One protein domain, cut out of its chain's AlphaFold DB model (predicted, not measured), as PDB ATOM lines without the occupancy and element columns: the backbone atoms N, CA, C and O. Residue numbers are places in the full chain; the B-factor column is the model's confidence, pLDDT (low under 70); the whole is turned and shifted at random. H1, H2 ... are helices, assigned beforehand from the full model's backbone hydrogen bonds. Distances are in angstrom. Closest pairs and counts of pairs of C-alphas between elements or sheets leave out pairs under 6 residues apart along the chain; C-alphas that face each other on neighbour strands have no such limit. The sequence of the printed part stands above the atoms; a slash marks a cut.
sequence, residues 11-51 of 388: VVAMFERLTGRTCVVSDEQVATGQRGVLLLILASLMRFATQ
ATOM      1  N   VAL A  11     -30.477 -12.719 -13.258       84.25
ATOM      2  CA  VAL A  11     -30.471 -13.956 -12.448       84.25
ATOM      3  C   VAL A  11     -29.047 -14.317 -12.006       84.25
ATOM      4  O   VAL A  11     -28.856 -14.787 -10.882       84.25
ATOM      5  N   VAL A  12     -28.049 -14.032 -12.847       88.00
ATOM      6  CA  VAL A  12     -26.626 -14.191 -12.526       88.00
ATOM      7  C   VAL A  12     -26.218 -13.261 -11.388       88.00
ATOM      8  O   VAL A  12     -25.731 -13.746 -10.371       88.00
ATOM      9  N   ALA A  13     -26.499 -11.958 -11.475       86.62
ATOM     10  CA  ALA A  13     -26.164 -11.012 -10.408       86.62
ATOM     11  C   ALA A  13     -26.817 -11.386  -9.063       86.62
ATOM     12  O   ALA A  13     -26.196 -11.271  -8.002       86.62
ATOM     13  N   MET A  14     -28.058 -11.889  -9.084       85.06
ATOM     14  CA  MET A  14     -28.722 -12.401  -7.879       85.06
ATOM     15  C   MET A  14     -28.027 -13.648  -7.319       85.06
ATOM     16  O   MET A  14     -27.837 -13.740  -6.104       85.06
ATOM     17  N   PHE A  15     -27.635 -14.588  -8.184       89.75
ATOM     18  CA  PHE A  15     -26.893 -15.788  -7.799       89.75
ATOM     19  C   PHE A  15     -25.544 -15.435  -7.163       89.75
ATOM     20  O   PHE A  15     -25.210 -15.957  -6.096       89.75
ATOM     21  N   GLU A  16     -24.780 -14.538  -7.781       90.69
ATOM     22  CA  GLU A  16     -23.451 -14.152  -7.302       90.69
ATOM     23  C   GLU A  16     -23.535 -13.408  -5.973       90.69
ATOM     24  O   GLU A  16     -22.792 -13.714  -5.039       90.69
ATOM     25  N   ARG A  17     -24.517 -12.509  -5.830       84.94
ATOM     26  CA  ARG A  17     -24.785 -11.823  -4.562       84.94
ATOM     27  C   ARG A  17     -25.199 -12.792  -3.452       84.94
ATOM     28  O   ARG A  17     -24.815 -12.593  -2.303       84.94
ATOM     29  N   LEU A  18     -25.993 -13.818  -3.772       82.12
ATOM     30  CA  LEU A  18     -26.478 -14.802  -2.799       82.12
ATOM     31  C   LEU A  18     -25.376 -15.766  -2.349       82.12
ATOM     32  O   LEU A  18     -25.281 -16.097  -1.169       82.12
ATOM     33  N   THR A  19     -24.575 -16.253  -3.294       83.75
ATOM     34  CA  THR A  19     -23.603 -17.324  -3.037       83.75
ATOM     35  C   THR A  19     -22.200 -16.806  -2.726       83.75
ATOM     36  O   THR A  19     -21.383 -17.559  -2.193       83.75
ATOM     37  N   GLY A  20     -21.904 -15.546  -3.066       86.12
ATOM     38  CA  GLY A  20     -20.554 -14.981  -3.030       86.12
ATOM     39  C   GLY A  20     -19.595 -15.646  -4.022       86.12
ATOM     40  O   GLY A  20     -18.381 -15.564  -3.845       86.12
ATOM     41  N   ARG A  21     -20.118 -16.366  -5.023       85.38
ATOM     42  CA  ARG A  21     -19.349 -17.100  -6.035       85.38
ATOM     43  C   ARG A  21     -19.754 -16.642  -7.423       85.38
ATOM     44  O   ARG A  21     -20.929 -16.377  -7.646       85.38
ATOM     45  N   THR A  22     -18.800 -16.631  -8.345       89.75
ATOM     46  CA  THR A  22     -19.050 -16.353  -9.763       89.75
ATOM     47  C   THR A  22     -19.995 -17.403 -10.348       89.75
ATOM     48  O   THR A  22     -19.837 -18.599 -10.072       89.75
ATOM     49  N   CYS A  23     -20.993 -16.981 -11.124       87.12
ATOM     50  CA  CYS A  23     -21.927 -17.920 -11.737       87.12
ATOM     51  C   CYS A  23     -21.241 -18.695 -12.869       87.12
ATOM     52  O   CYS A  23     -20.442 -18.149 -13.624       87.12
ATOM     53  N   VAL A  24     -21.561 -19.985 -13.001       86.88
ATOM     54  CA  VAL A  24     -21.000 -20.846 -14.062       86.88
ATOM     55  C   VAL A  24     -21.575 -20.489 -15.439       86.88
ATOM     56  O   VAL A  24     -21.025 -20.886 -16.462       86.88
ATOM     57  N   VAL A  25     -22.683 -19.750 -15.471       87.62
ATOM     58  CA  VAL A  25     -23.362 -19.340 -16.699       87.62
ATOM     59  C   VAL A  25     -23.436 -17.818 -16.774       87.62
ATOM     60  O   VAL A  25     -23.565 -17.144 -15.754       87.62
ATOM     61  N   SER A  26     -23.349 -17.291 -17.991       91.81
ATOM     62  CA  SER A  26     -23.453 -15.857 -18.285       91.81
ATOM     63  C   SER A  26     -24.903 -15.406 -18.468       91.81
ATOM     64  O   SER A  26     -25.783 -16.219 -18.759       91.81
ATOM     65  N   ASP A  27     -25.149 -14.099 -18.362       88.06
ATOM     66  CA  ASP A  27     -26.476 -13.514 -18.589       88.06
ATOM     67  C   ASP A  27     -27.025 -13.812 -19.988       88.06
ATOM     68  O   ASP A  27     -28.203 -14.140 -20.135       88.06
ATOM     69  N   GLU A  28     -26.159 -13.810 -21.003       86.06
ATOM     70  CA  GLU A  28     -26.519 -14.183 -22.374       86.06
ATOM     71  C   GLU A  28     -26.982 -15.641 -22.460       86.06
ATOM     72  O   GLU A  28     -27.999 -15.937 -23.085       86.06
ATOM     73  N   GLN A  29     -26.291 -16.565 -21.781       77.50
ATOM     74  CA  GLN A  29     -26.684 -17.974 -21.745       77.50
ATOM     75  C   GLN A  29     -28.016 -18.173 -21.026       77.50
ATOM     76  O   GLN A  29     -28.832 -18.977 -21.477       77.50
ATOM     77  N   VAL A  30     -28.267 -17.444 -19.939       83.69
ATOM     78  CA  VAL A  30     -29.559 -17.498 -19.241       83.69
ATOM     79  C   VAL A  30     -30.679 -16.963 -20.130       83.69
ATOM     80  O   VAL A  30     -31.751 -17.569 -20.185       83.69
ATOM     81  N   ALA A  31     -30.417 -15.895 -20.888       78.94
ATOM     82  CA  ALA A  31     -31.372 -15.321 -21.832       78.94
ATOM     83  C   ALA A  31     -31.767 -16.290 -22.964       78.94
ATOM     84  O   ALA A  31     -32.866 -16.170 -23.499       78.94
ATOM     85  N   THR A  32     -30.940 -17.295 -23.290       76.38
ATOM     86  CA  THR A  32     -31.294 -18.319 -24.297       76.38
ATOM     87  C   THR A  32     -32.459 -19.225 -23.887       76.38
ATOM     88  O   THR A  32     -33.006 -19.928 -24.735       76.38
ATOM     89  N   GLY A  33     -32.812 -19.284 -22.595       76.12
ATOM     90  CA  GLY A  33     -33.871 -20.163 -22.088       76.12
ATOM     91  C   GLY A  33     -33.586 -21.663 -22.242       76.12
ATOM     92  O   GLY A  33     -34.471 -22.489 -22.016       76.12
ATOM     93  N   GLN A  34     -32.362 -22.054 -22.616       74.56
ATOM     94  CA  GLN A  34     -32.021 -23.460 -22.804       74.56
ATOM     95  C   GLN A  34     -32.115 -24.230 -21.483       74.56
ATOM     96  O   GLN A  34     -31.477 -23.894 -20.482       74.56
ATOM     97  N   ARG A  35     -32.861 -25.342 -21.500       72.50
ATOM     98  CA  ARG A  35     -33.113 -26.186 -20.319       72.50
ATOM     99  C   ARG A  35     -31.828 -26.616 -19.600       72.50
ATOM    100  O   ARG A  35     -31.804 -26.648 -18.374       72.50
ATOM    101  N   GLY A  36     -30.760 -26.917 -20.341       79.38
ATOM    102  CA  GLY A  36     -29.464 -27.297 -19.767       79.38
ATOM    103  C   GLY A  36     -28.813 -26.183 -18.939       79.38
ATOM    104  O   GLY A  36     -28.304 -26.449 -17.853       79.38
ATOM    105  N   VAL A  37     -28.895 -24.932 -19.403       79.56
ATOM    106  CA  VAL A  37     -28.322 -23.758 -18.721       79.56
ATOM    107  C   VAL A  37     -29.053 -23.491 -17.402       79.56
ATOM    108  O   VAL A  37     -28.419 -23.306 -16.362       79.56
ATOM    109  N   LEU A  38     -30.388 -23.558 -17.414       83.69
ATOM    110  CA  LEU A  38     -31.203 -23.374 -16.209       83.69
ATOM    111  C   LEU A  38     -30.944 -24.470 -15.161       83.69
ATOM    112  O   LEU A  38     -30.854 -24.183 -13.965       83.69
ATOM    113  N   LEU A  39     -30.760 -25.720 -15.599       80.06
ATOM    114  CA  LEU A  39     -30.419 -26.834 -14.709       80.06
ATOM    115  C   LEU A  39     -29.034 -26.673 -14.062       80.06
ATOM    116  O   LEU A  39     -28.864 -27.067 -12.909       80.06
ATOM    117  N   LEU A  40     -28.063 -26.067 -14.753       78.56
ATOM    118  CA  LEU A  40     -26.729 -25.799 -14.197       78.56
ATOM    119  C   LEU A  40     -26.754 -24.738 -13.087       78.56
ATOM    120  O   LEU A  40     -26.107 -24.929 -12.049       78.56
ATOM    121  N   ILE A  41     -27.530 -23.660 -13.257       86.50
ATOM    122  CA  ILE A  41     -27.749 -22.667 -12.187       86.50
ATOM    123  C   ILE A  41     -28.369 -23.348 -10.974       86.50
ATOM    124  O   ILE A  41     -27.901 -23.194  -9.844       86.50
ATOM    125  N   LEU A  42     -29.409 -24.143 -11.219       83.62
ATOM    126  CA  LEU A  42     -30.147 -24.814 -10.168       83.62
ATOM    127  C   LEU A  42     -29.272 -25.802  -9.387       83.62
ATOM    128  O   LEU A  42     -29.246 -25.770  -8.156       83.62
ATOM    129  N   ALA A  43     -28.511 -26.645 -10.087       78.56
ATOM    130  CA  ALA A  43     -27.590 -27.588  -9.463       78.56
ATOM    131  C   ALA A  43     -26.535 -26.870  -8.603       78.56
ATOM    132  O   ALA A  43     -26.190 -27.337  -7.513       78.56
ATOM    133  N   SER A  44     -26.065 -25.704  -9.052       79.56
ATOM    134  CA  SER A  44     -25.104 -24.880  -8.314       79.56
ATOM    135  C   SER A  44     -25.705 -24.302  -7.028       79.56
ATOM    136  O   SER A  44     -25.060 -24.359  -5.978       79.56
ATOM    137  N   LEU A  45     -26.957 -23.827  -7.068       83.25
ATOM    138  CA  LEU A  45     -27.692 -23.371  -5.881       83.25
ATOM    139  C   LEU A  45     -27.932 -24.509  -4.885       83.25
ATOM    140  O   LEU A  45     -27.690 -24.344  -3.689       83.25
ATOM    141  N   MET A  46     -28.344 -25.682  -5.371       81.62
ATOM    142  CA  MET A  46     -28.537 -26.858  -4.521       81.62
ATOM    143  C   MET A  46     -27.226 -27.287  -3.857       81.62
ATOM    144  O   MET A  46     -27.210 -27.587  -2.661       81.62
ATOM    145  N   ARG A  47     -26.104 -27.259  -4.586       78.00
ATOM    146  CA  ARG A  47     -24.785 -27.564  -4.017       78.00
ATOM    147  C   ARG A  47     -24.368 -26.537  -2.967       78.00
ATOM    148  O   ARG A  47     -23.852 -26.933  -1.924       78.00
ATOM    149  N   PHE A  48     -24.599 -25.247  -3.217       80.75
ATOM    150  CA  PHE A  48     -24.330 -24.184  -2.246       80.75
ATOM    151  C   PHE A  48     -25.138 -24.387  -0.957       80.75
ATOM    152  O   PHE A  48     -24.552 -24.410   0.124       80.75
ATOM    153  N   ALA A  49     -26.444 -24.641  -1.071       78.50
ATOM    154  CA  ALA A  49     -27.302 -24.952   0.071       78.50
ATOM    155  C   ALA A  49     -26.804 -26.191   0.837       78.50
ATOM    156  O   ALA A  49     -26.697 -26.167   2.061       78.50
ATOM    157  N   THR A  50     -26.415 -27.249   0.120       74.69
ATOM    158  CA  THR A  50     -25.896 -28.487   0.726       74.69
ATOM    159  C   THR A  50     -24.575 -28.266   1.471       74.69
ATOM    160  O   THR A  50     -24.388 -28.801   2.560       74.69
ATOM    161  N   GLN A  51     -23.664 -27.447   0.933       70.44
ATOM    162  CA  GLN A  51     -22.412 -27.091   1.616       70.44
ATOM    163  C   GLN A  51     -22.659 -26.242   2.867       70.44
ATOM    164  O   GLN A  51     -21.973 -26.417   3.869       70.44
TER     165      GLN A  51
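This is residues 11 to 51 of the 388 residues of the protein "Hypothetical protein" of Neobodo designis (UniProt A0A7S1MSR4). Two helices that run the same way, the short H1 and the long H3, stand side by side, and the chain folds back between them through the link of residues 20 to 26 and the very short helix H2 near the end where H3 begins. It is a loosely joined frame with few contacts between its helices, and H3 makes its longest axis. The printed part has 41 residues with three named helices in the order H1, H2, H3 and no named strand; the class is all helix. It is compact, with a radius of gyration of the C-alphas of 9.7 A, and elongated, with spans of 28 by 17 by 11 A.

Find C-alpha 11 at (-30.471, -13.956, -12.448); here H1 begins, and it runs over residues 11 to 19, 12.1 A from first to last C-alpha. Go on past residues 20 to 26 to C-alpha 27 at (-26.476, -13.514, -18.589), where H2 begins; it holds residues 27 to 31 and is 6.1 A long. After residues 32 to 34 look for H3, residues 35 to 51, the longest helix with 17 residues and 24.4 A; it ends at C-alpha 51, at (-22.412, -27.091, 1.616).

Start from H1 and look across to H3: they only just touch, with 3 pairs of C-alphas within 8 A, and H3 does so with residues 45 to 48 alone. The closest C-alphas of the two are those of Thr 19 and Phe 48, 6.9 A apart. Their lines stand at a shallow tilt of 12 degrees, the same way, with 11.9 A from centre to centre. H1 and H2 only just touch, with 3 pairs of C-alphas within 8 A; the closest are those of Val 12 and Asp 27, 6.1 A apart. H2 and H3 touch only at the corner by their link, and only just, with 3 pairs of C-alphas within 8 A; H3 meets H2 there with residues 37 to 38 alone, and the closest C-alphas are those of Val 30 and Val 37, 6.4 A apart. Check the backbones: in H1, H2 and H3 every O i to N i+4 pair is within hydrogen-bond range.

The two C-alphas farthest apart are those of Thr 32 and Gln 51, at 28.8 A, while the first and last printed C-alphas, of Val 11 and Gln 51, are 20.9 A apart. The printed part has no cut. The link from H1 to H2, 7 residues, is short, and the link from H2 to H3, 3 residues, is tight; neither is long. Read the B-factor column for the model's confidence: the mean pLDDT of the printed part is 82.4, and no printed residue is under 70.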